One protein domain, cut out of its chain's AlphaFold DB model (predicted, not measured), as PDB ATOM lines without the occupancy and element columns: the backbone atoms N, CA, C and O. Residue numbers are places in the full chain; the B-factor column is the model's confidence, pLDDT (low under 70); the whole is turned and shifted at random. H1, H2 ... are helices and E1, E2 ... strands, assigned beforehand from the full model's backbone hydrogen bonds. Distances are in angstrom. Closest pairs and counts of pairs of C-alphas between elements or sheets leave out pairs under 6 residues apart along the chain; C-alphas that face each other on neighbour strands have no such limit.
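What this domain is: This is residues 128 to 148 and 183 to 352 of the 355 residues of an uncharacterized protein of Candidatus Bathyarchaeota archaeon (UniProt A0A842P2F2). Two antiparallel sheets lie face to face as a sandwich, the five-stranded E3 to E7 sheet and the three-stranded sheet of E2, E1 and E8, and a pair of helices covers the outer face of each: H1 and H2 over the larger sheet, H3 and H4 over the smaller. A small hairpin, E9 and E10, sits beside the first part of H3. The printed part has 191 residues, with four named helices and ten named strands in the order E1 E2 E3 E4 H1 H2 E5 E6 E7 E8 E9 E10 H3 H4. The class is mixed, helices and strands, though under half of the residues, 93, are in named elements. The whole is compact, with a radius of gyration of the C-alphas of 16.1 A and spans of 49 by 40 by 26 A.

Where its parts are: The larger sheet runs E3, residues 184 to 186, E4, residues 190 to 194, E5, residues 251 to 255, E6, residues 260 to 265 and 15.6 A long, and E7, residues 271 to 273. C-alpha 184 is at (47.187, 19.056, 8.294). H1 is residues 218 to 228, 15.5 A, and H2 is residues 232 to 241, 14.2 A. The smaller sheet has E2, residues 139 to 146 and 22.9 A long, E1, residues 128 to 133 and 17.7 A, and E8, residues 283 to 286. E1 begins with C-alpha 128 at (50.149, 12.976, -0.815). E9 is residues 307 to 309 and E10 residues 313 to 315. H3, residues 320 to 336, is the longest helix at 23.7 A, and H4, residues 343 to 351, ends with C-alpha 351 at (62.911, 8.817, 1.429).

How they stand to each other: In the larger sheet E3 and E7 are the edge strands. E3 and E4 form a hairpin, with N 184 and O 192 2.9 A apart, and E4 pairs with E5 through N 191 and O 254 at 2.8 A. E5, E6 and E7 are a meander, each strand the antiparallel neighbour of the one before, with N 253 and O 261 at 2.9 A and N 262 and O 273 at 2.8 A. H1 and H2 are on the same face, at heights of 9.0 A and 9.1 A over the sheet. H1 is over E4 and only just over E3, where 3 of its C-alphas fall; H2 is over E5 and E6. H1 and H2 touch at Thr 225 and Ala 235, C-alphas 5.8 A apart, at a steep tilt of 49 degrees, opposite ways. In the sandwich, two sheets face to face, the strands of one sheet stand at 27 degrees to those of the other; the closest C-alphas of E1 and E4 are those of Gly 128 and His 194, 5.2 A apart. E1 has E2 and E8 as antiparallel neighbours, with N 131 and O 142 at 2.9 A and N 130 and O 284 at 2.9 A. H3 is over E8 at a height of 8.5 A over the sheet, and H4 is over E2 at 9.0 A, on the same face. H3 and H4 are close but not clearly touching, the C-alphas of Met 333 and Met 349 7.6 A apart. E9 and E10 form a hairpin, with N 309 and O 313 at 2.9 A, and the closest C-alphas of E10 and H3 are those of Leu 315 and Val 321, 6.3 A apart. In H1, H2 and H4 every O i to N i+4 pair is within hydrogen-bond range, in H3 12 of 13.

The domain as a whole: The C-alphas farthest apart are those of Asp 138 and Lys 208, 50.1 A. Residues 149 to 182 are not printed, and C-alphas 148 and 183 are 12.0 A apart across the cut. The links E4 to H1, 23 residues, and E8 to E9, 20 residues, are long. Mean pLDDT of the printed part is 87.8; residues 202 to 213, 245 to 247, 319 and 352 are under 70.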
ATOM      1  N   GLY A 128      50.696  13.481  -2.069       90.38
ATOM      2  CA  GLY A 128      50.149  12.976  -0.815       90.38
ATOM      3  C   GLY A 128      49.312  11.718  -0.966       90.38
ATOM      4  O   GLY A 128      48.842  11.389  -2.053       90.38
ATOM      5  N   PHE A 129      49.148  11.003   0.145       95.00
ATOM      6  CA  PHE A 129      48.337   9.794   0.225       95.00
ATOM      7  C   PHE A 129      47.688   9.614   1.600       95.00
ATOM      8  O   PHE A 129      48.177  10.120   2.614       95.00
ATOM      9  N   ALA A 130      46.613   8.835   1.622       96.81
ATOM     10  CA  ALA A 130      46.011   8.265   2.817       96.81
ATOM     11  C   ALA A 130      45.698   6.786   2.575       96.81
ATOM     12  O   ALA A 130      45.223   6.426   1.503       96.81
ATOM     13  N   ALA A 131      45.958   5.946   3.571       97.75
ATOM     14  CA  ALA A 131      45.642   4.522   3.583       97.75
ATOM     15  C   ALA A 131      45.060   4.137   4.947       97.75
ATOM     16  O   ALA A 131      45.441   4.716   5.964       97.75
ATOM     17  N   TRP A 132      44.136   3.186   4.980       98.19
ATOM     18  CA  TRP A 132      43.463   2.722   6.197       98.19
ATOM     19  C   TRP A 132      43.042   1.257   6.047       98.19
ATOM     20  O   TRP A 132      43.401   0.598   5.072       98.19
ATOM     21  N   GLY A 133      42.271   0.733   7.003       97.62
ATOM     22  CA  GLY A 133      41.570  -0.541   6.836       97.62
ATOM     23  C   GLY A 133      42.504  -1.691   6.458       97.62
ATOM     24  O   GLY A 133      43.509  -1.935   7.116       97.62
ATOM     25  N   SER A 134      42.181  -2.416   5.392       98.00
ATOM     26  CA  SER A 134      43.006  -3.548   4.966       98.00
ATOM     27  C   SER A 134      44.345  -3.142   4.343       98.00
ATOM     28  O   SER A 134      45.223  -3.996   4.233       98.00
ATOM     29  N   ALA A 135      44.519  -1.876   3.943       97.69
ATOM     30  CA  ALA A 135      45.772  -1.386   3.378       97.69
ATOM     31  C   ALA A 135      46.848  -1.163   4.453       97.69
ATOM     32  O   ALA A 135      48.039  -1.247   4.143       97.69
ATOM     33  N   THR A 136      46.459  -0.922   5.710       98.06
ATOM     34  CA  THR A 136      47.382  -0.685   6.830       98.06
ATOM     35  C   THR A 136      47.496  -1.892   7.758       98.06
ATOM     36  O   THR A 136      46.593  -2.721   7.852       98.06
ATOM     37  N   LYS A 137      48.628  -2.006   8.469       97.81
ATOM     38  CA  LYS A 137      48.930  -3.176   9.323       97.81
ATOM     39  C   LYS A 137      47.916  -3.423  10.436       97.81
ATOM     40  O   LYS A 137      47.742  -4.561  10.869       97.81
ATOM     41  N   ASP A 138      47.307  -2.360  10.947       97.00
ATOM     42  CA  ASP A 138      46.411  -2.396  12.105       97.00
ATOM     43  C   ASP A 138      45.029  -1.782  11.830       97.00
ATOM     44  O   ASP A 138      44.225  -1.646  12.752       97.00
ATOM     45  N   GLY A 139      44.737  -1.422  10.579       96.94
ATOM     46  CA  GLY A 139      43.491  -0.767  10.193       96.94
ATOM     47  C   GLY A 139      43.430   0.732  10.466       96.94
ATOM     48  O   GLY A 139      42.460   1.371  10.054       96.94
ATOM     49  N   SER A 140      44.434   1.313  11.130       96.75
ATOM     50  CA  SER A 140      44.468   2.748  11.411       96.75
ATOM     51  C   SER A 140      44.701   3.576  10.147       96.75
ATOM     52  O   SER A 140      45.283   3.096   9.172       96.75
ATOM     53  N   LEU A 141      44.252   4.834  10.168       96.94
ATOM     54  CA  LEU A 141      44.565   5.806   9.125       96.94
ATOM     55  C   LEU A 141      46.050   6.193   9.194       96.94
ATOM     56  O   LEU A 141      46.518   6.731  10.198       96.94
ATOM     57  N   VAL A 142      46.757   5.999   8.084       96.69
ATOM     58  CA  VAL A 142      48.110   6.497   7.840       96.69
ATOM     59  C   VAL A 142      48.059   7.448   6.651       96.69
ATOM     60  O   VAL A 142      47.695   7.055   5.545       96.69
ATOM     61  N   CYS A 143      48.448   8.702   6.864       93.75
ATOM     62  CA  CYS A 143      48.519   9.709   5.812       93.75
ATOM     63  C   CYS A 143      49.877  10.407   5.787       93.75
ATOM     64  O   CYS A 143      50.552  10.537   6.812       93.75
ATOM     65  N   GLY A 144      50.254  10.915   4.620       89.12
ATOM     66  CA  GLY A 144      51.454  11.720   4.458       89.12
ATOM     67  C   GLY A 144      51.397  12.574   3.203       89.12
ATOM     68  O   GLY A 144      50.699  12.243   2.247       89.12
ATOM     69  N   GLY A 145      52.152  13.667   3.209       86.06
ATOM     70  CA  GLY A 145      52.289  14.543   2.055       86.06
ATOM     71  C   GLY A 145      53.647  15.235   2.019       86.06
ATOM     72  O   GLY A 145      54.231  15.514   3.069       86.06
ATOM     73  N   SER A 146      54.135  15.504   0.812       81.06
ATOM     74  CA  SER A 146      55.267  16.385   0.537       81.06
ATOM     75  C   SER A 146      54.754  17.728   0.017       81.06
ATOM     76  O   SER A 146      53.809  17.790  -0.775       81.06
ATOM     77  N   GLY A 147      55.351  18.808   0.520       73.88
ATOM     78  CA  GLY A 147      55.132  20.164   0.032       73.88
ATOM     79  C   GLY A 147      56.360  20.604  -0.747       73.88
ATOM     80  O   GLY A 147      57.405  20.846  -0.141       73.88
ATOM     81  N   ASP A 148      56.216  20.704  -2.065       71.81
ATOM     82  CA  ASP A 148      57.307  21.044  -2.972       71.81
ATOM     83  C   ASP A 148      57.030  22.446  -3.532       71.81
ATOM     84  O   ASP A 148      56.386  22.642  -4.572       71.81
ATOM     85  N   PRO A 183      50.726  18.442   4.888       87.75
ATOM     86  CA  PRO A 183      49.627  17.809   5.610       87.75
ATOM     87  C   PRO A 183      49.127  18.648   6.806       87.75
ATOM     88  O   PRO A 183      49.881  19.378   7.460       87.75
ATOM     89  N   GLY A 184      47.835  18.519   7.101       93.00
ATOM     90  CA  GLY A 184      47.187  19.056   8.294       93.00
ATOM     91  C   GLY A 184      46.184  18.059   8.866       93.00
ATOM     92  O   GLY A 184      45.676  17.212   8.142       93.00
ATOM     93  N   MET A 185      45.912  18.119  10.166       96.25
ATOM     94  CA  MET A 185      44.917  17.251  10.805       96.25
ATOM     95  C   MET A 185      44.314  17.891  12.051       96.25
ATOM     96  O   MET A 185      44.912  18.796  12.637       96.25
ATOM     97  N   ASN A 186      43.158  17.393  12.483       98.00
ATOM     98  CA  ASN A 186      42.508  17.820  13.718       98.00
ATOM     99  C   ASN A 186      42.320  16.680  14.730       98.00
ATOM    100  O   ASN A 186      42.517  15.501  14.437       98.00
ATOM    101  N   ASN A 187      41.932  17.033  15.956       97.88
ATOM    102  CA  ASN A 187      41.741  16.082  17.055       97.88
ATOM    103  C   ASN A 187      40.458  15.235  16.953       97.88
ATOM    104  O   ASN A 187      40.150  14.495  17.889       97.88
ATOM    105  N   ARG A 188      39.723  15.331  15.842       98.19
ATOM    106  CA  ARG A 188      38.607  14.444  15.485       98.19
ATOM    107  C   ARG A 188      39.029  13.331  14.534       98.19
ATOM    108  O   ARG A 188      38.261  12.411  14.290       98.19
ATOM    109  N   GLY A 189      40.282  13.366  14.079       97.25
ATOM    110  CA  GLY A 189      40.830  12.377  13.163       97.25
ATOM    111  C   GLY A 189      40.560  12.704  11.698       97.25
ATOM    112  O   GLY A 189      40.625  11.802  10.874       97.25
ATOM    113  N   VAL A 190      40.271  13.967  11.368       98.12
ATOM    114  CA  VAL A 190      40.208  14.452   9.984       98.12
ATOM    115  C   VAL A 190      41.598  14.908   9.554       98.12
ATOM    116  O   VAL A 190      42.254  15.662  10.277       98.12
ATOM    117  N   ALA A 191      42.034  14.477   8.374       96.06
ATOM    118  CA  ALA A 191      43.315  14.818   7.776       96.06
ATOM    119  C   ALA A 191      43.124  15.492   6.411       96.06
ATOM    120  O   ALA A 191      42.490  14.946   5.507       96.06
ATOM    121  N   PHE A 192      43.738  16.661   6.253       94.38
ATOM    122  CA  PHE A 192      43.987  17.296   4.970       94.38
ATOM    123  C   PHE A 192      45.348  16.837   4.452       94.38
ATOM    124  O   PHE A 192      46.397  17.195   4.991       94.38
ATOM    125  N   VAL A 193      45.330  15.996   3.427       91.19
ATOM    126  CA  VAL A 193      46.502  15.231   2.993       91.19
ATOM    127  C   VAL A 193      47.311  16.000   1.959       91.19
ATOM    128  O   VAL A 193      48.541  16.041   2.017       91.19
ATOM    129  N   HIS A 194      46.611  16.600   1.001       88.75
ATOM    130  CA  HIS A 194      47.199  17.226  -0.171       88.75
ATOM    131  C   HIS A 194      46.219  18.256  -0.734       88.75
ATOM    132  O   HIS A 194      45.013  18.029  -0.698       88.75
ATOM    133  N   HIS A 195      46.690  19.350  -1.337       80.00
ATOM    134  CA  HIS A 195      45.793  20.338  -1.965       80.00
ATOM    135  C   HIS A 195      45.076  19.824  -3.232       80.00
ATOM    136  O   HIS A 195      44.342  20.572  -3.876       80.00
ATOM    137  N   GLY A 196      45.299  18.559  -3.599       75.94
ATOM    138  CA  GLY A 196      44.802  17.914  -4.815       75.94
ATOM    139  C   GLY A 196      45.164  18.688  -6.080       75.94
ATOM    140  O   GLY A 196      46.104  19.482  -6.109       75.94
ATOM    141  N   CYS A 197      44.361  18.502  -7.119       75.06
ATOM    142  CA  CYS A 197      44.422  19.325  -8.327       75.06
ATOM    143  C   CYS A 197      43.287  20.348  -8.385       75.06
ATOM    144  O   CYS A 197      42.928  20.825  -9.463       75.06
ATOM    145  N   THR A 198      42.709  20.706  -7.234       72.19
ATOM    146  CA  THR A 198      41.614  21.673  -7.195       72.19
ATOM    147  C   THR A 198      42.073  22.995  -7.805       72.19
ATOM    148  O   THR A 198      43.066  23.593  -7.376       72.19
ATOM    149  N   GLY A 199      41.350  23.454  -8.826       70.25
ATOM    150  CA  GLY A 199      41.661  24.690  -9.544       70.25
ATOM    151  C   GLY A 199      42.677  24.529 -10.672       70.25
ATOM    152  O   GLY A 199      43.167  25.534 -11.173       70.25
ATOM    153  N   TYR A 200      42.996  23.294 -11.083       71.06
ATOM    154  CA  TYR A 200      43.854  23.044 -12.248       71.06
ATOM    155  C   TYR A 200      43.125  23.262 -13.580       71.06
ATOM    156  O   TYR A 200      43.770  23.465 -14.608       71.06
ATOM    157  N   LEU A 201      41.788  23.289 -13.576       70.94
ATOM    158  CA  LEU A 201      41.006  23.700 -14.738       70.94
ATOM    159  C   LEU A 201      41.326  25.164 -15.086       70.94
ATOM    160  O   LEU A 201      40.972  26.073 -14.342       70.94
ATOM    161  N   GLY A 202      42.028  25.378 -16.203       61.94
ATOM    162  CA  GLY A 202      42.509  26.706 -16.612       61.94
ATOM    163  C   GLY A 202      43.788  27.169 -15.899       61.94
ATOM    164  O   GLY A 202      44.224  28.302 -16.098       61.94
ATOM    165  N   ALA A 203      44.442  26.313 -15.099       62.16
ATOM    166  CA  ALA A 203      45.715  26.656 -14.456       62.16
ATOM    167  C   ALA A 203      46.891  26.765 -15.438       62.16
ATOM    168  O   ALA A 203      47.919  27.339 -15.107       62.16
ATOM    169  N   GLU A 204      46.753  26.282 -16.663       60.16
ATOM    170  CA  GLU A 204      47.759  26.492 -17.712       60.16
ATOM    171  C   GLU A 204      47.362  27.628 -18.673       60.16
ATOM    172  O   GLU A 204      48.061  27.892 -19.647       60.16
ATOM    173  N   SER A 205      46.238  28.314 -18.418       58.66
ATOM    174  CA  SER A 205      45.864  29.529 -19.145       58.66
ATOM    175  C   SER A 205      46.720  30.707 -18.688       58.66
ATOM    176  O   SER A 205      47.038  30.829 -17.499       58.66
ATOM    177  N   GLU A 206      47.039  31.592 -19.636       55.22
ATOM    178  CA  GLU A 206      47.699  32.871 -19.379       55.22
ATOM    179  C   GLU A 206      47.032  33.596 -18.199       55.22
ATOM    180  O   GLU A 206      45.798  33.648 -18.144       55.22
ATOM    181  N   PRO A 207      47.791  34.200 -17.264       56.53
ATOM    182  CA  PRO A 207      47.215  34.877 -16.104       56.53
ATOM    183  C   PRO A 207      46.133  35.899 -16.470       56.53
ATOM    184  O   PRO A 207      45.135  35.997 -15.771       56.53
ATOM    185  N   LYS A 208      46.280  36.621 -17.584       54.28
ATOM    186  CA  LYS A 208      45.285  37.596 -18.073       54.28
ATOM    187  C   LYS A 208      43.959  36.973 -18.535       54.28
ATOM    188  O   LYS A 208      42.951  37.670 -18.558       54.28
ATOM    189  N   ASP A 209      43.973  35.691 -18.895       53.84
ATOM    190  CA  ASP A 209      42.834  34.958 -19.458       53.84
ATOM    191  C   ASP A 209      42.121  34.095 -18.402       53.84
ATOM    192  O   ASP A 209      41.119  33.443 -18.699       53.84
ATOM    193  N   ARG A 210      42.615  34.089 -17.155       59.50
ATOM    194  CA  ARG A 210      41.933  33.443 -16.031       59.50
ATOM    195  C   ARG A 210      40.840  34.342 -15.462       59.50
ATOM    196  O   ARG A 210      41.039  35.539 -15.266       59.50
ATOM    197  N   ASP A 211      39.707  33.734 -15.122       58.88
ATOM    198  CA  ASP A 211      38.641  34.393 -14.368       58.88
ATOM    199  C   ASP A 211      39.051  34.490 -12.889       58.88
ATOM    200  O   ASP A 211      38.861  33.562 -12.101       58.88
ATOM    201  N   TRP A 212      39.716  35.589 -12.527       61.88
ATOM    202  CA  TRP A 212      40.098  35.865 -11.144       61.88
ATOM    203  C   TRP A 212      38.875  36.356 -10.366       61.88
ATOM    204  O   TRP A 212      38.493  37.526 -10.443       61.88
ATOM    205  N   GLY A 213      38.265  35.451  -9.604       69.50
ATOM    206  CA  GLY A 213      37.175  35.761  -8.691       69.50
ATOM    207  C   GLY A 213      37.655  36.217  -7.312       69.50
ATOM    208  O   GLY A 213      38.833  36.152  -6.958       69.50
ATOM    209  N   TYR A 214      36.696  36.653  -6.496       76.94
ATOM    210  CA  TYR A 214      36.888  36.832  -5.058       76.94
ATOM    211  C   TYR A 214      36.223  35.682  -4.309       76.94
ATOM    212  O   TYR A 214      35.093  35.292  -4.607       76.94
ATOM    213  N   GLY A 215      36.906  35.175  -3.291       82.38
ATOM    214  CA  GLY A 215      36.417  34.073  -2.480       82.38
ATOM    215  C   GLY A 215      37.159  33.960  -1.161       82.38
ATOM    216  O   GLY A 215      37.830  34.897  -0.726       82.38
ATOM    217  N   VAL A 216      37.009  32.817  -0.500       86.75
ATOM    218  CA  VAL A 216      37.807  32.515   0.690       86.75
ATOM    219  C   VAL A 216      39.187  32.048   0.207       86.75
ATOM    220  O   VAL A 216      39.244  31.103  -0.574       86.75
ATOM    221  N   PRO A 217      40.297  32.667   0.645       84.00
ATOM    222  CA  PRO A 217      41.631  32.212   0.263       84.00
ATOM    223  C   PRO A 217      41.905  30.782   0.728       84.00
ATOM    224  O   PRO A 217      41.519  30.417   1.841       84.00
ATOM    225  N   LYS A 218      42.644  30.006  -0.077       83.88
ATOM    226  CA  LYS A 218      42.928  28.575   0.171       83.88
ATOM    227  C   LYS A 218      43.332  28.266   1.611       83.88
ATOM    228  O   LYS A 218      42.657  27.502   2.292       83.88
ATOM    229  N   LEU A 219      44.394  28.922   2.091       86.12
ATOM    230  CA  LEU A 219      44.907  28.736   3.450       86.12
ATOM    231  C   LEU A 219      43.815  28.963   4.500       86.12
ATOM    232  O   LEU A 219      43.665  28.166   5.416       86.12
ATOM    233  N   LEU A 220      43.034  30.031   4.355       89.81
ATOM    234  CA  LEU A 220      41.988  30.390   5.306       89.81
ATOM    235  C   LEU A 220      40.826  29.388   5.278       89.81
ATOM    236  O   LEU A 220      40.312  29.035   6.336       89.81
ATOM    237  N   GLY A 221      40.473  28.864   4.103       91.81
ATOM    238  CA  GLY A 221      39.511  27.766   3.994       91.81
ATOM    239  C   GLY A 221      40.015  26.471   4.638       91.81
ATOM    240  O   GLY A 221      39.249  25.808   5.335       91.81
ATOM    241  N   TYR A 222      41.304  26.139   4.494       92.31
ATOM    242  CA  TYR A 222      41.918  24.977   5.152       92.31
ATOM    243  C   TYR A 222      41.931  25.111   6.675       92.31
ATOM    244  O   TYR A 222      41.503  24.185   7.359       92.31
ATOM    245  N   LEU A 223      42.345  26.265   7.211       93.88
ATOM    246  CA  LEU A 223      42.341  26.513   8.659       93.88
ATOM    247  C   LEU A 223      40.924  26.430   9.240       93.88
ATOM    248  O   LEU A 223      40.724  25.803  10.278       93.88
ATOM    249  N   HIS A 224      39.939  27.021   8.558       95.81
ATOM    250  CA  HIS A 224      38.541  26.920   8.966       95.81
ATOM    251  C   HIS A 224      38.062  25.465   8.971       95.81
ATOM    252  O   HIS A 224      37.500  24.995   9.957       95.81
ATOM    253  N   THR A 225      38.317  24.731   7.890       96.31
ATOM    254  CA  THR A 225      37.820  23.359   7.744       96.31
ATOM    255  C   THR A 225      38.469  22.420   8.757       96.31
ATOM    256  O   THR A 225      37.767  21.658   9.413       96.31
ATOM    257  N   LEU A 226      39.785  22.526   8.975       97.00
ATOM    258  CA  LEU A 226      40.484  21.760  10.013       97.00
ATOM    259  C   LEU A 226      39.932  22.048  11.415       97.00
ATOM    260  O   LEU A 226      39.850  21.141  12.240       97.00
ATOM    261  N   ARG A 227      39.516  23.286  11.691       97.62
ATOM    262  CA  ARG A 227      38.920  23.648  12.977       97.62
ATOM    263  C   ARG A 227      37.514  23.088  13.179       97.62
ATOM    264  O   ARG A 227      37.165  22.806  14.319       97.62
ATOM    265  N   TRP A 228      36.695  22.979  12.137       98.25
ATOM    266  CA  TRP A 228      35.258  22.730  12.314       98.25
ATOM    267  C   TRP A 228      34.767  21.369  11.829       98.25
ATOM    268  O   TRP A 228      33.755  20.911  12.344       98.25
ATOM    269  N   ALA A 229      35.467  20.704  10.909       98.19
ATOM    270  CA  ALA A 229      35.019  19.421  10.372       98.19
ATOM    271  C   ALA A 229      35.222  18.268  11.373       98.19
ATOM    272  O   ALA A 229      36.333  18.052  11.864       98.19
ATOM    273  N   ASP A 230      34.162  17.510  11.653       98.19
ATOM    274  CA  ASP A 230      34.188  16.297  12.483       98.19
ATOM    275  C   ASP A 230      34.501  15.030  11.662       98.19
ATOM    276  O   ASP A 230      34.946  14.018  12.199       98.19
ATOM    277  N   SER A 231      34.299  15.092  10.345       98.31
ATOM    278  CA  SER A 231      34.590  14.018   9.393       98.31
ATOM    279  C   SER A 231      35.155  14.569   8.082       98.31
ATOM    280  O   SER A 231      35.059  15.765   7.792       98.31
ATOM    281  N   ALA A 232      35.731  13.698   7.254       97.75
ATOM    282  CA  ALA A 232      36.136  14.080   5.908       97.75
ATOM    283  C   ALA A 232      34.903  14.434   5.047       97.75
ATOM    284  O   ALA A 232      34.951  15.385   4.274       97.75
ATOM    285  N   GLU A 233      33.760  13.769   5.220       97.56
ATOM    286  CA  GLU A 233      32.520  14.164   4.533       97.56
ATOM    287  C   GLU A 233      32.100  15.608   4.870       97.56
ATOM    288  O   GLU A 233      31.856  16.402   3.961       97.56
ATOM    289  N   GLU A 234      32.122  15.995   6.147       97.94
ATOM    290  CA  GLU A 234      31.828  17.373   6.563       97.94
ATOM    291  C   GLU A 234      32.881  18.365   6.044       97.94
ATOM    292  O   GLU A 234      32.550  19.492   5.659       97.94
ATOM    293  N   ALA A 235      34.150  17.949   5.958       97.19
ATOM    294  CA  ALA A 235      35.194  18.750   5.326       97.19
ATOM    295  C   ALA A 235      34.887  19.009   3.840       97.19
ATOM    296  O   ALA A 235      35.068  20.131   3.359       97.19
ATOM    297  N   MET A 236      34.354  18.015   3.122       95.81
ATOM    298  CA  MET A 236      33.957  18.136   1.717       95.81
ATOM    299  C   MET A 236      32.828  19.148   1.552       95.81
ATOM    300  O   MET A 236      32.911  20.045   0.710       95.81
ATOM    301  N   GLU A 237      31.775  19.016   2.356       95.75
ATOM    302  CA  GLU A 237      30.616  19.908   2.329       95.75
ATOM    303  C   GLU A 237      31.019  21.348   2.653       95.75
ATOM    304  O   GLU A 237      30.663  22.280   1.923       95.75
ATOM    305  N   THR A 238      31.835  21.513   3.695       94.44
ATOM    306  CA  THR A 238      32.399  22.797   4.117       94.44
ATOM    307  C   THR A 238      33.164  23.442   2.969       94.44
ATOM    308  O   THR A 238      32.832  24.560   2.560       94.44
ATOM    309  N   MET A 239      34.112  22.713   2.372       92.06
ATOM    310  CA  MET A 239      34.880  23.191   1.226       92.06
ATOM    311  C   MET A 239      33.991  23.581   0.060       92.06
ATOM    312  O   MET A 239      34.196  24.640  -0.515       92.06
ATOM    313  N   LEU A 240      32.986  22.782  -0.300       91.69
ATOM    314  CA  LEU A 240      32.087  23.071  -1.421       91.69
ATOM    315  C   LEU A 240      31.127  24.243  -1.147       91.69
ATOM    316  O   LEU A 240      30.664  24.872  -2.099       91.69
ATOM    317  N   SER A 241      30.851  24.566   0.117       91.44
ATOM    318  CA  SER A 241      29.961  25.670   0.505       91.44
ATOM    319  C   SER A 241      30.608  27.059   0.420       91.44
ATOM    320  O   SER A 241      29.910  28.062   0.232       91.44
ATOM    321  N   MET A 242      31.936  27.136   0.546       89.12
ATOM    322  CA  MET A 242      32.667  28.401   0.514       89.12
ATOM    323  C   MET A 242      32.728  28.982  -0.897       89.12
ATOM    324  O   MET A 242      32.913  28.272  -1.886       89.12
ATOM    325  N   SER A 243      32.669  30.308  -1.006       81.75
ATOM    326  CA  SER A 243      32.947  30.985  -2.278       81.75
ATOM    327  C   SER A 243      34.370  30.711  -2.765       81.75
ATOM    328  O   SER A 243      35.317  30.817  -1.985       81.75
ATOM    329  N   ASN A 244      34.499  30.429  -4.056       71.81
ATOM    330  CA  ASN A 244      35.754  30.160  -4.744       71.81
ATOM    331  C   ASN A 244      36.429  31.468  -5.189       71.81
ATOM    332  O   ASN A 244      35.760  32.308  -5.780       71.81
ATOM    333  N   ASP A 245      37.717  31.655  -4.897       65.69
ATOM    334  CA  ASP A 245      38.503  32.790  -5.398       65.69
ATOM    335  C   ASP A 245      39.121  32.464  -6.768       65.69
ATOM    336  O   ASP A 245      38.763  33.055  -7.780       65.69
ATOM    337  N   VAL A 246      40.000  31.460  -6.808       61.06
ATOM    338  CA  VAL A 246      40.843  31.070  -7.948       61.06
ATOM    339  C   VAL A 246      40.767  29.568  -8.220       61.06
ATOM    340  O   VAL A 246      41.729  28.940  -8.660       61.06
ATOM    341  N   GLY A 247      39.637  28.946  -7.890       61.62
ATOM    342  CA  GLY A 247      39.387  27.543  -8.218       61.62
ATOM    343  C   GLY A 247      39.911  26.528  -7.208       61.62
ATOM    344  O   GLY A 247      39.525  25.368  -7.288       61.62
ATOM    345  N   GLY A 248      40.791  26.914  -6.280       72.06
ATOM    346  CA  GLY A 248      41.677  25.943  -5.632       72.06
ATOM    347  C   GLY A 248      41.403  25.584  -4.178       72.06
ATOM    348  O   GLY A 248      42.310  25.073  -3.529       72.06
ATOM    349  N   LEU A 249      40.200  25.854  -3.670       81.94
ATOM    350  CA  LEU A 249      39.738  25.364  -2.365       81.94
ATOM    351  C   LEU A 249      39.225  23.922  -2.452       81.94
ATOM    352  O   LEU A 249      38.099  23.685  -2.871       81.94
ATOM    353  N   GLY A 250      40.003  22.938  -2.032       87.56
ATOM    354  CA  GLY A 250      39.519  21.561  -2.032       87.56
ATOM    355  C   GLY A 250      40.573  20.597  -1.542       87.56
ATOM    356  O   GLY A 250      40.953  20.625  -0.375       87.56
ATOM    357  N   GLY A 251      41.029  19.756  -2.453       91.06
ATOM    358  CA  GLY A 251      42.093  18.802  -2.247       91.06
ATOM    359  C   GLY A 251      41.621  17.462  -1.721       91.06
ATOM    360  O   GLY A 251      40.444  17.105  -1.807       91.06
ATOM    361  N   THR A 252      42.593  16.740  -1.187       94.44
ATOM    362  CA  THR A 252      42.500  15.355  -0.761       94.44
ATOM    363  C   THR A 252      42.362  15.291   0.747       94.44
ATOM    364  O   THR A 252      43.215  15.799   1.483       94.44
ATOM    365  N   TRP A 253      41.292  14.653   1.200       96.56
ATOM    366  CA  TRP A 253      40.943  14.542   2.608       96.56
ATOM    367  C   TRP A 253      40.642  13.093   2.956       96.56
ATOM    368  O   TRP A 253      40.135  12.340   2.124       96.56
ATOM    369  N   ALA A 254      40.943  12.724   4.194       97.69
ATOM    370  CA  ALA A 254      40.613  11.427   4.759       97.69
ATOM    371  C   ALA A 254      40.269  11.570   6.242       97.69
ATOM    372  O   ALA A 254      40.683  12.537   6.884       97.69
ATOM    373  N   ASP A 255      39.535  10.612   6.797       97.94
ATOM    374  CA  ASP A 255      39.312  10.525   8.234       97.94
ATOM    375  C   ASP A 255      39.550   9.123   8.801       97.94
ATOM    376  O   ASP A 255      39.705   8.131   8.084       97.94
ATOM    377  N   VAL A 256      39.616   9.050  10.130       97.00
ATOM    378  CA  VAL A 256      39.854   7.809  10.882       97.00
ATOM    379  C   VAL A 256      38.757   6.751  10.719       97.00
ATOM    380  O   VAL A 256      38.962   5.619  11.149       97.00
ATOM    381  N   ASN A 257      37.616   7.080  10.103       95.69
ATOM    382  CA  ASN A 257      36.557   6.119   9.789       95.69
ATOM    383  C   ASN A 257      36.733   5.489   8.398       95.69
ATOM    384  O   ASN A 257      35.917   4.655   8.002       95.69
ATOM    385  N   GLY A 258      37.780   5.868   7.657       92.75
ATOM    386  CA  GLY A 258      38.056   5.359   6.317       92.75
ATOM    387  C   GLY A 258      37.246   6.042   5.214       92.75
ATOM    388  O   GLY A 258      37.175   5.518   4.103       92.75
ATOM    389  N   TYR A 259      36.630   7.198   5.492       97.25
ATOM    390  CA  TYR A 259      36.071   8.035   4.432       97.25
ATOM    391  C   TYR A 259      37.174   8.918   3.850       97.25
ATOM    392  O   TYR A 259      37.901   9.583   4.589       97.25
ATOM    393  N   ALA A 260      37.291   8.950   2.522       97.56
ATOM    394  CA  ALA A 260      38.264   9.783   1.828       97.56
ATOM    395  C   ALA A 260      37.757  10.231   0.452       97.56
ATOM    396  O   ALA A 260      36.918   9.570  -0.165       97.56
ATOM    397  N   TYR A 261      38.273  11.359  -0.031       97.06
ATOM    398  CA  TYR A 261      37.969  11.900  -1.357       97.06
ATOM    399  C   TYR A 261      39.055  12.874  -1.824       97.06
ATOM    400  O   TYR A 261      39.856  13.365  -1.028       97.06
ATOM    401  N   ASP A 262      39.034  13.198  -3.114       95.31
ATOM    402  CA  ASP A 262      39.816  14.273  -3.720       95.31
ATOM    403  C   ASP A 262      38.918  15.156  -4.593       95.31
ATOM    404  O   ASP A 262      38.263  14.678  -5.522       95.31
ATOM    405  N   ILE A 263      38.854  16.455  -4.294       93.81
ATOM    406  CA  ILE A 263      38.114  17.412  -5.127       93.81
ATOM    407  C   ILE A 263      39.015  17.842  -6.284       93.81
ATOM    408  O   ILE A 263      39.827  18.753  -6.155       93.81
ATOM    409  N   GLU A 264      38.845  17.234  -7.448       90.25
ATOM    410  CA  GLU A 264      39.598  17.607  -8.647       90.25
ATOM    411  C   GLU A 264      39.055  18.888  -9.291       90.25
ATOM    412  O   GLU A 264      39.819  19.745  -9.736       90.25
ATOM    413  N   ASN A 265      37.731  19.069  -9.272       87.69
ATOM    414  CA  ASN A 265      37.084  20.321  -9.652       87.69
ATOM    415  C   ASN A 265      35.799  20.552  -8.851       87.69
ATOM    416  O   ASN A 265      34.970  19.658  -8.694       87.69
ATOM    417  N   ARG A 266      35.611  21.779  -8.362       86.69
ATOM    418  CA  ARG A 266      34.444  22.167  -7.545       86.69
ATOM    419  C   ARG A 266      33.266  22.644  -8.382       86.69
ATOM    420  O   ARG A 266      32.108  22.474  -7.983       86.69
ATOM    421  N   GLU A 267      33.604  23.304  -9.485       82.00
ATOM    422  CA  GLU A 267      32.678  24.011 -10.364       82.00
ATOM    423  C   GLU A 267      32.147  23.078 -11.443       82.00
ATOM    424  O   GLU A 267      32.208  21.874 -11.276       82.00
ATOM    425  N   ASN A 268      31.581  23.598 -12.530       79.62
ATOM    426  CA  ASN A 268      31.019  22.781 -13.600       79.62
ATOM    427  C   ASN A 268      32.092  22.420 -14.657       79.62
ATOM    428  O   ASN A 268      32.626  23.348 -15.269       79.62
ATOM    429  N   PRO A 269      32.387  21.131 -14.926       87.19
ATOM    430  CA  PRO A 269      31.814  19.931 -14.307       87.19
ATOM    431  C   PRO A 269      32.440  19.623 -12.943       87.19
ATOM    432  O   PRO A 269      33.657  19.720 -12.780       87.19
ATOM    433  N   ARG A 270      31.610  19.240 -11.966       90.38
ATOM    434  CA  ARG A 270      32.088  18.955 -10.607       90.38
ATOM    435  C   ARG A 270      32.642  17.547 -10.571       90.38
ATOM    436  O   ARG A 270      31.914  16.603 -10.862       90.38
ATOM    437  N   CYS A 271      33.891  17.419 -10.146       93.06
ATOM    438  CA  CYS A 271      34.634  16.170 -10.155       93.06
ATOM    439  C   CYS A 271      35.205  15.910  -8.762       93.06
ATOM    440  O   CYS A 271      36.048  16.665  -8.274       93.06
ATOM    441  N   ILE A 272      34.703  14.854  -8.121       95.12
ATOM    442  CA  ILE A 272      35.118  14.407  -6.792       95.12
ATOM    443  C   ILE A 272      35.477  12.934  -6.912       95.12
ATOM    444  O   ILE A 272      34.578  12.106  -7.073       95.12
ATOM    445  N   ARG A 273      36.771  12.636  -6.824       95.44
ATOM    446  CA  ARG A 273      37.301  11.277  -6.868       95.44
ATOM    447  C   ARG A 273      37.219  10.632  -5.494       95.44
ATOM    448  O   ARG A 273      37.404  11.299  -4.473       95.44
ATOM    449  N   ARG A 274      36.942   9.336  -5.470       96.62
ATOM    450  CA  ARG A 274      36.856   8.497  -4.276       96.62
ATOM    451  C   ARG A 274      37.740   7.257  -4.424       96.62
ATOM    452  O   ARG A 274      38.045   6.855  -5.547       96.62
ATOM    453  N   PRO A 275      38.139   6.633  -3.303       96.38
ATOM    454  CA  PRO A 275      38.773   5.318  -3.329       96.38
ATOM    455  C   PRO A 275      37.923   4.323  -4.125       96.38
ATOM    456  O   PRO A 275      36.716   4.226  -3.894       96.38
ATOM    457  N   GLY A 276      38.553   3.594  -5.043       96.69
ATOM    458  CA  GLY A 276      37.903   2.589  -5.884       96.69
ATOM    459  C   GLY A 276      37.532   3.088  -7.279       96.69
ATOM    460  O   GLY A 276      37.297   2.259  -8.156       96.69
ATOM    461  N   ASP A 277      37.548   4.403  -7.527       96.50
ATOM    462  CA  ASP A 277      37.350   4.955  -8.875       96.50
ATOM    463  C   ASP A 277      38.476   4.522  -9.841       96.50
ATOM    464  O   ASP A 277      38.255   4.432 -11.051       96.50
ATOM    465  N   HIS A 278      39.673   4.216  -9.318       95.69
ATOM    466  CA  HIS A 278      40.838   3.742 -10.079       95.69
ATOM    467  C   HIS A 278      41.497   2.510  -9.443       95.69
ATOM    468  O   HIS A 278      42.730   2.397  -9.403       95.69
ATOM    469  N   ASP A 279      40.655   1.579  -8.983       96.75
ATOM    470  CA  ASP A 279      41.031   0.296  -8.376       96.75
ATOM    471  C   ASP A 279      41.770   0.418  -7.030       96.75
ATOM    472  O   ASP A 279      42.430  -0.525  -6.583       96.75
ATOM    473  N   GLU A 280      41.671   1.568  -6.355       97.50
ATOM    474  CA  GLU A 280      42.150   1.691  -4.981       97.50
ATOM    475  C   GLU A 280      41.284   0.867  -4.014       97.50
ATOM    476  O   GLU A 280      40.058   0.828  -4.120       97.50
ATOM    477  N   VAL A 281      41.918   0.235  -3.027       97.62
ATOM    478  CA  VAL A 281      41.239  -0.506  -1.956       97.62
ATOM    479  C   VAL A 281      41.763   0.032  -0.635       97.62
ATOM    480  O   VAL A 281      42.938  -0.125  -0.343       97.62
ATOM    481  N   ASP A 282      40.917   0.698   0.147       97.81
ATOM    482  CA  ASP A 282      41.295   1.335   1.420       97.81
ATOM    483  C   ASP A 282      42.500   2.307   1.340       97.81
ATOM    484  O   ASP A 282      43.248   2.476   2.306       97.81
ATOM    485  N   PHE A 283      42.698   2.969   0.193       98.06
ATOM    486  CA  PHE A 283      43.643   4.079   0.056       98.06
ATOM    487  C   PHE A 283      43.194   5.116  -0.986       98.06
ATOM    488  O   PHE A 283      42.350   4.851  -1.838       98.06
ATOM    489  N   ILE A 284      43.775   6.314  -0.923       97.31
ATOM    490  CA  ILE A 284      43.701   7.359  -1.951       97.31
ATOM    491  C   ILE A 284      45.037   8.102  -2.016       97.31
ATOM    492  O   ILE A 284      45.770   8.192  -1.033       97.31
ATOM    493  N   TYR A 285      45.359   8.656  -3.176       95.06
ATOM    494  CA  TYR A 285      46.586   9.407  -3.425       95.06
ATOM    495  C   TYR A 285      46.321  10.513  -4.435       95.06
ATOM    496  O   TYR A 285      45.408  10.384  -5.253       95.06
ATOM    497  N   SER A 286      47.118  11.575  -4.374       91.69
ATOM    498  CA  SER A 286      47.064  12.699  -5.306       91.69
ATOM    499  C   SER A 286      48.436  13.330  -5.476       91.69
ATOM    500  O   SER A 286      49.229  13.416  -4.537       91.69
ATOM    501  N   THR A 287      48.685  13.829  -6.681       88.75
ATOM    502  CA  THR A 287      49.840  14.667  -7.011       88.75
ATOM    503  C   THR A 287      49.350  15.931  -7.721       88.75
ATOM    504  O   THR A 287      48.496  16.631  -7.184       88.75
ATOM    505  N   ASN A 288      49.846  16.247  -8.921       85.00
ATOM    506  CA  ASN A 288      49.569  17.504  -9.625       85.00
ATOM    507  C   ASN A 288      48.997  17.291 -11.028       85.00
ATOM    508  O   ASN A 288      49.230  18.094 -11.933       85.00
ATOM    509  N   ASN A 289      48.250  16.209 -11.214       86.88
ATOM    510  CA  ASN A 289      47.445  15.980 -12.399       86.88
ATOM    511  C   ASN A 289      46.069  15.379 -12.040       86.88
ATOM    512  O   ASN A 289      45.829  14.891 -10.937       86.88
ATOM    513  N   LEU A 290      45.147  15.479 -12.992       89.31
ATOM    514  CA  LEU A 290      43.728  15.148 -12.834       89.31
ATOM    515  C   LEU A 290      43.456  13.723 -13.322       89.31
ATOM    516  O   LEU A 290      44.097  13.287 -14.278       89.31
ATOM    517  N   PHE A 291      42.480  13.034 -12.734       93.00
ATOM    518  CA  PHE A 291      42.055  11.698 -13.160       93.00
ATOM    519  C   PHE A 291      40.694  11.700 -13.865       93.00
ATOM    520  O   PHE A 291      40.480  10.917 -14.791       93.00
ATOM    521  N   SER A 292      39.787  12.596 -13.478       92.00
ATOM    522  CA  SER A 292      38.409  12.619 -13.975       92.00
ATOM    523  C   SER A 292      38.356  12.814 -15.490       92.00
ATOM    524  O   SER A 292      39.010  13.701 -16.047       92.00
ATOM    525  N   GLY A 293      37.559  11.994 -16.179       90.25
ATOM    526  CA  GLY A 293      37.458  12.018 -17.642       90.25
ATOM    527  C   GLY A 293      36.896  13.335 -18.184       90.25
ATOM    528  O   GLY A 293      37.352  13.843 -19.212       90.25
ATOM    529  N   GLU A 294      35.965  13.939 -17.446       89.75
ATOM    530  CA  GLU A 294      35.366  15.242 -17.735       89.75
ATOM    531  C   GLU A 294      36.405  16.369 -17.758       89.75
ATOM    532  O   GLU A 294      36.205  17.375 -18.437       89.75
ATOM    533  N   LEU A 295      37.533  16.188 -17.067       88.00
ATOM    534  CA  LEU A 295      38.623  17.157 -16.970       88.00
ATOM    535  C   LEU A 295      39.820  16.813 -17.868       88.00
ATOM    536  O   LEU A 295      40.874  17.432 -17.752       88.00
ATOM    537  N   SER A 296      39.663  15.877 -18.806       86.44
ATOM    538  CA  SER A 296      40.717  15.473 -19.757       86.44
ATOM    539  C   SER A 296      41.315  16.629 -20.570       86.44
ATOM    540  O   SER A 296      42.449  16.547 -21.031       86.44
ATOM    541  N   HIS A 297      40.574  17.725 -20.729       80.81
ATOM    542  CA  HIS A 297      40.978  18.925 -21.461       80.81
ATOM    543  C   HIS A 297      41.659  19.990 -20.583       80.81
ATOM    544  O   HIS A 297      42.138  20.991 -21.107       80.81
ATOM    545  N   ALA A 298      41.675  19.814 -19.259       77.75
ATOM    546  CA  ALA A 298      42.140  20.829 -18.315       77.75
ATOM    547  C   ALA A 298      43.668  21.012 -18.317       77.75
ATOM    548  O   ALA A 298      44.163  22.049 -17.881       77.75
ATOM    549  N   GLN A 299      44.411  20.014 -18.798       75.44
ATOM    550  CA  GLN A 299      45.869  20.048 -18.878       75.44
ATOM    551  C   GLN A 299      46.338  20.506 -20.253       75.44
ATOM    552  O   GLN A 299      45.716  20.169 -21.263       75.44
ATOM    553  N   ARG A 300      47.481  21.203 -20.297       74.38
ATOM    554  CA  ARG A 300      48.115  21.625 -21.550       74.38
ATOM    555  C   ARG A 300      48.486  20.395 -22.395       74.38
ATOM    556  O   ARG A 300      49.382  19.647 -21.984       74.38
ATOM    557  N   PRO A 301      47.848  20.192 -23.562       76.06
ATOM    558  CA  PRO A 301      48.028  18.971 -24.330       76.06
ATOM    559  C   PRO A 301      49.356  18.948 -25.093       76.06
ATOM    560  O   PRO A 301      49.792  19.991 -25.589       76.06
ATOM    561  N   PRO A 302      49.997  17.773 -25.240       76.81
ATOM    562  CA  PRO A 302      51.044  17.583 -26.238       76.81
ATOM    563  C   PRO A 302      50.425  17.617 -27.651       76.81
ATOM    564  O   PRO A 302      49.200  17.542 -27.784       76.81
ATOM    565  N   PRO A 303      51.235  17.684 -28.728       79.06
ATOM    566  CA  PRO A 303      50.726  17.714 -30.106       79.06
ATOM    567  C   PRO A 303      49.754  16.574 -30.459       79.06
ATOM    568  O   PRO A 303      48.847  16.770 -31.260       79.06
ATOM    569  N   GLU A 304      49.929  15.406 -29.837       82.38
ATOM    570  CA  GLU A 304      49.117  14.195 -30.040       82.38
ATOM    571  C   GLU A 304      47.851  14.153 -29.146       82.38
ATOM    572  O   GLU A 304      47.036  13.241 -29.270       82.38
ATOM    573  N   GLY A 305      47.663  15.133 -28.249       84.56
ATOM    574  CA  GLY A 305      46.570  15.186 -27.268       84.56
ATOM    575  C   GLY A 305      46.896  14.546 -25.909       84.56
ATOM    576  O   GLY A 305      47.861  13.799 -25.768       84.56
ATOM    577  N   ASN A 306      46.095  14.862 -24.883       86.94
ATOM    578  CA  ASN A 306      46.264  14.288 -23.541       86.94
ATOM    579  C   ASN A 306      45.977  12.780 -23.555       86.94
ATOM    580  O   ASN A 306      44.998  12.331 -24.155       86.94
ATOM    581  N   VAL A 307      46.800  12.005 -22.848       91.12
ATOM    582  CA  VAL A 307      46.668  10.544 -22.748       91.12
ATOM    583  C   VAL A 307      46.355  10.167 -21.309       91.12
ATOM    584  O   VAL A 307      47.045  10.603 -20.395       91.12
ATOM    585  N   PHE A 308      45.333   9.346 -21.085       93.50
ATOM    586  CA  PHE A 308      45.081   8.808 -19.751       93.50
ATOM    587  C   PHE A 308      46.014   7.631 -19.476       93.50
ATOM    588  O   PHE A 308      46.027   6.655 -20.229       93.50
ATOM    589  N   VAL A 309      46.773   7.715 -18.388       94.75
ATOM    590  CA  VAL A 309      47.629   6.633 -17.909       94.75
ATOM    591  C   VAL A 309      46.926   5.973 -16.716       94.75
ATOM    592  O   VAL A 309      46.672   6.652 -15.716       94.75
ATOM    593  N   PRO A 310      46.583   4.670 -16.790       95.75
ATOM    594  CA  PRO A 310      45.935   3.965 -15.685       95.75
ATOM    595  C   PRO A 310      46.686   4.150 -14.366       95.75
ATOM    596  O   PRO A 310      47.912   4.049 -14.332       95.75
ATOM    597  N   HIS A 311      45.938   4.450 -13.299       95.44
ATOM    598  CA  HIS A 311      46.456   4.710 -11.946       95.44
ATOM    599  C   HIS A 311      47.426   5.899 -11.829       95.44
ATOM    600  O   HIS A 311      48.064   6.101 -10.799       95.44
ATOM    601  N   ALA A 312      47.554   6.698 -12.887       92.94
ATOM    602  CA  ALA A 312      48.456   7.836 -12.903       92.94
ATOM    603  C   ALA A 312      47.803   9.134 -13.362       92.94
ATOM    604  O   ALA A 312      48.423  10.181 -13.204       92.94
ATOM    605  N   GLY A 313      46.581   9.078 -13.893       92.56
ATOM    606  CA  GLY A 313      45.813  10.236 -14.335       92.56
ATOM    607  C   GLY A 313      46.142  10.658 -15.766       92.56
ATOM    608  O   GLY A 313      46.814   9.954 -16.524       92.56
ATOM    609  N   TRP A 314      45.640  11.825 -16.159       90.69
ATOM    610  CA  TRP A 314      45.911  12.412 -17.467       90.69
ATOM    611  C   TRP A 314      47.360  12.902 -17.551       90.69
ATOM    612  O   TRP A 314      47.834  13.612 -16.660       90.69
ATOM    613  N   LEU A 315      48.035  12.506 -18.628       88.00
ATOM    614  CA  LEU A 315      49.353  12.956 -19.051       88.00
ATOM    615  C   LEU A 315      49.188  14.041 -20.119       88.00
ATOM    616  O   LEU A 315      48.661  13.772 -21.205       88.00
ATOM    617  N   GLY A 316      49.677  15.237 -19.806       82.25
ATOM    618  CA  GLY A 316      49.796  16.358 -20.726       82.25
ATOM    619  C   GLY A 316      51.260  16.725 -20.975       82.25
ATOM    620  O   GLY A 316      52.104  15.875 -21.258       82.25
ATOM    621  N   THR A 317      51.564  18.015 -20.866       74.44
ATOM    622  CA  THR A 317      52.931  18.565 -20.905       74.44
ATOM    623  C   THR A 317      53.336  19.162 -19.550       74.44
ATOM    624  O   THR A 317      52.521  19.253 -18.627       74.44
ATOM    625  N   GLY A 318      54.607  19.556 -19.404       73.75
ATOM    626  CA  GLY A 318      55.107  20.252 -18.212       73.75
ATOM    627  C   GLY A 318      54.986  19.423 -16.928       73.75
ATOM    628  O   GLY A 318      55.367  18.254 -16.901       73.75
ATOM    629  N   LYS A 319      54.409  20.024 -15.878       68.56
ATOM    630  CA  LYS A 319      54.274  19.453 -14.519       68.56
ATOM    631  C   LYS A 319      53.529  18.114 -14.450       68.56
ATOM    632  O   LYS A 319      53.624  17.388 -13.468       68.56
ATOM    633  N   THR A 320      52.755  17.787 -15.480       75.38
ATOM    634  CA  THR A 320      51.962  16.550 -15.527       75.38
ATOM    635  C   THR A 320      52.833  15.317 -15.773       75.38
ATOM    636  O   THR A 320      52.460  14.218 -15.367       75.38
ATOM    637  N   VAL A 321      54.020  15.490 -16.370       80.81
ATOM    638  CA  VAL A 321      54.962  14.397 -16.655       80.81
ATOM    639  C   VAL A 321      55.488  13.776 -15.358       80.81
ATOM    640  O   VAL A 321      55.437  12.559 -15.194       80.81
ATOM    641  N   SER A 322      55.943  14.604 -14.418       82.00
ATOM    642  CA  SER A 322      56.420  14.156 -13.105       82.00
ATOM    643  C   SER A 322      55.282  13.746 -12.167       82.00
ATOM    644  O   SER A 322      55.435  12.830 -11.364       82.00
ATOM    645  N   ALA A 323      54.099  14.360 -12.287       86.44
ATOM    646  CA  ALA A 323      52.915  13.932 -11.540       86.44
ATOM    647  C   ALA A 323      52.533  12.472 -11.851       86.44
ATOM    648  O   ALA A 323      52.272  11.690 -10.938       86.44
ATOM    649  N   VAL A 324      52.575  12.074 -13.129       89.25
ATOM    650  CA  VAL A 324      52.295  10.695 -13.561       89.25
ATOM    651  C   VAL A 324      53.270   9.696 -12.936       89.25
ATOM    652  O   VAL A 324      52.835   8.667 -12.418       89.25
ATOM    653  N   THR A 325      54.575   9.980 -12.928       88.38
ATOM    654  CA  THR A 325      55.560   9.060 -12.332       88.38
ATOM    655  C   THR A 325      55.376   8.940 -10.819       88.38
ATOM    656  O   THR A 325      55.372   7.826 -10.291       88.38
ATOM    657  N   ARG A 326      55.128  10.058 -10.126       90.00
ATOM    658  CA  ARG A 326      54.862  10.078  -8.679       90.00
ATOM    659  C   ARG A 326      53.565   9.357  -8.313       90.00
ATOM    660  O   ARG A 326      53.545   8.607  -7.341       90.00
ATOM    661  N   ASN A 327      52.506   9.499  -9.108       93.00
ATOM    662  CA  ASN A 327      51.275   8.733  -8.907       93.00
ATOM    663  C   ASN A 327      51.501   7.230  -9.055       93.00
ATOM    664  O   ASN A 327      51.081   6.475  -8.186       93.00
ATOM    665  N   LEU A 328      52.206   6.796 -10.107       93.75
ATOM    666  CA  LEU A 328      52.536   5.380 -10.283       93.75
ATOM    667  C   LEU A 328      53.358   4.856  -9.109       93.75
ATOM    668  O   LEU A 328      53.131   3.733  -8.666       93.75
ATOM    669  N   GLN A 329      54.288   5.651  -8.579       91.62
ATOM    670  CA  GLN A 329      55.020   5.281  -7.375       91.62
ATOM    671  C   GLN A 329      54.065   5.087  -6.189       91.62
ATOM    672  O   GLN A 329      54.094   4.027  -5.566       91.62
ATOM    673  N   LEU A 330      53.218   6.073  -5.878       94.12
ATOM    674  CA  LEU A 330      52.278   5.986  -4.757       94.12
ATOM    675  C   LEU A 330      51.333   4.791  -4.910       94.12
ATOM    676  O   LEU A 330      51.219   3.991  -3.983       94.12
ATOM    677  N   TRP A 331      50.729   4.621  -6.086       96.06
ATOM    678  CA  TRP A 331      49.830   3.507  -6.365       96.06
ATOM    679  C   TRP A 331      50.545   2.160  -6.241       96.06
ATOM    680  O   TRP A 331      50.079   1.304  -5.501       96.06
ATOM    681  N   ASN A 332      51.712   1.978  -6.872       94.94
ATOM    682  CA  ASN A 332      52.459   0.716  -6.800       94.94
ATOM    683  C   ASN A 332      52.847   0.367  -5.360       94.94
ATOM    684  O   ASN A 332      52.766  -0.795  -4.965       94.94
ATOM    685  N   MET A 333      53.270   1.357  -4.567       94.62
ATOM    686  CA  MET A 333      53.654   1.133  -3.175       94.62
ATOM    687  C   MET A 333      52.446   0.747  -2.319       94.62
ATOM    688  O   MET A 333      52.527  -0.220  -1.569       94.62
ATOM    689  N   LEU A 334      51.323   1.453  -2.448       96.19
ATOM    690  CA  LEU A 334      50.122   1.182  -1.654       96.19
ATOM    691  C   LEU A 334      49.417  -0.111  -2.091       96.19
ATOM    692  O   LEU A 334      48.947  -0.867  -1.247       96.19
ATOM    693  N   HIS A 335      49.404  -0.405  -3.392       96.69
ATOM    694  CA  HIS A 335      48.756  -1.585  -3.959       96.69
ATOM    695  C   HIS A 335      49.567  -2.873  -3.749       96.69
ATOM    696  O   HIS A 335      49.016  -3.899  -3.356       96.69
ATOM    697  N   HIS A 336      50.882  -2.865  -4.002       96.38
ATOM    698  CA  HIS A 336      51.692  -4.089  -3.898       96.38
ATOM    699  C   HIS A 336      52.141  -4.418  -2.473       96.38
ATOM    700  O   HIS A 336      52.427  -5.580  -2.188       96.38
ATOM    701  N   TYR A 337      52.186  -3.425  -1.583       96.06
ATOM    702  CA  TYR A 337      52.467  -3.611  -0.156       96.06
ATOM    703  C   TYR A 337      51.198  -3.421   0.690       96.06
ATOM    704  O   TYR A 337      51.250  -2.954   1.829       96.06
ATOM    705  N   HIS A 338      50.047  -3.783   0.121       97.50
ATOM    706  CA  HIS A 338      48.753  -3.732   0.793       97.50
ATOM    707  C   HIS A 338      48.769  -4.571   2.078       97.50
ATOM    708  O   HIS A 338      49.172  -5.734   2.063       97.50
ATOM    709  N   GLY A 339      48.337  -3.977   3.190       97.81
ATOM    710  CA  GLY A 339      48.375  -4.581   4.526       97.81
ATOM    711  C   GLY A 339      49.701  -4.387   5.266       97.81
ATOM    712  O   GLY A 339      49.791  -4.723   6.443       97.81
ATOM    713  N   GLU A 340      50.718  -3.810   4.621       97.56
ATOM    714  CA  GLU A 340      52.028  -3.528   5.226       97.56
ATOM    715  C   GLU A 340      52.240  -2.038   5.532       97.56
ATOM    716  O   GLU A 340      53.276  -1.661   6.089       97.56
ATOM    717  N   VAL A 341      51.273  -1.177   5.197       96.81
ATOM    718  CA  VAL A 341      51.404   0.266   5.412       96.81
ATOM    719  C   VAL A 341      51.336   0.580   6.909       96.81
ATOM    720  O   VAL A 341      50.356   0.297   7.597       96.81
ATOM    721  N   ASP A 342      52.401   1.197   7.408       96.75
ATOM    722  CA  ASP A 342      52.497   1.825   8.721       96.75
ATOM    723  C   ASP A 342      53.280   3.146   8.602       96.75
ATOM    724  O   ASP A 342      53.690   3.566   7.514       96.75
ATOM    725  N   VAL A 343      53.508   3.824   9.727       94.38
ATOM    726  CA  VAL A 343      54.240   5.099   9.757       94.38
ATOM    727  C   VAL A 343      55.688   4.963   9.260       94.38
ATOM    728  O   VAL A 343      56.219   5.901   8.662       94.38
ATOM    729  N   GLU A 344      56.357   3.830   9.482       94.69
ATOM    730  CA  GLU A 344      57.730   3.625   9.005       94.69
ATOM    731  C   GLU A 344      57.764   3.354   7.498       94.69
ATOM    732  O   GLU A 344      58.632   3.884   6.799       94.69
ATOM    733  N   PHE A 345      56.779   2.619   6.976       94.19
ATOM    734  CA  PHE A 345      56.579   2.449   5.541       94.19
ATOM    735  C   PHE A 345      56.297   3.796   4.859       94.19
ATOM    736  O   PHE A 345      56.951   4.138   3.873       94.19
ATOM    737  N   ALA A 346      55.413   4.617   5.434       92.00
ATOM    738  CA  ALA A 346      55.119   5.964   4.947       92.00
ATOM    739  C   ALA A 346      56.377   6.849   4.886       92.00
ATOM    740  O   ALA A 346      56.638   7.514   3.884       92.00
ATOM    741  N   LYS A 347      57.216   6.823   5.933       90.00
ATOM    742  CA  LYS A 347      58.511   7.530   5.938       90.00
ATOM    743  C   LYS A 347      59.447   7.022   4.845       90.00
ATOM    744  O   LYS A 347      60.194   7.811   4.273       90.00
ATOM    745  N   MET A 348      59.449   5.716   4.584       90.12
ATOM    746  CA  MET A 348      60.263   5.108   3.537       90.12
ATOM    747  C   MET A 348      59.820   5.571   2.142       90.12
ATOM    748  O   MET A 348      60.685   5.967   1.361       90.12
ATOM    749  N   MET A 349      58.510   5.641   1.874       88.19
ATOM    750  CA  MET A 349      57.965   6.122   0.593       88.19
ATOM    751  C   MET A 349      58.493   7.515   0.210       88.19
ATOM    752  O   MET A 349      58.832   7.738  -0.947       88.19
ATOM    753  N   PHE A 350      58.642   8.427   1.178       80.19
ATOM    754  CA  PHE A 350      59.178   9.776   0.937       80.19
ATOM    755  C   PHE A 350      60.714   9.874   0.958       80.19
ATOM    756  O   PHE A 350      61.266  10.895   0.560       80.19
ATOM    757  N   ARG A 351      61.431   8.844   1.429       77.75
ATOM    758  CA  ARG A 351      62.911   8.817   1.429       77.75
ATOM    759  C   ARG A 351      63.500   8.266   0.139       77.75
ATOM    760  O   ARG A 351      64.633   8.603  -0.193       77.75
ATOM    761  N   PHE A 352      62.756   7.409  -0.550       65.31
ATOM    762  CA  PHE A 352      63.181   6.777  -1.791       65.31
ATOM    763  C   PHE A 352      62.181   7.123  -2.892       65.31
ATOM    764  O   PHE A 352      61.329   6.291  -3.204       65.31
TER     765      PHE A 352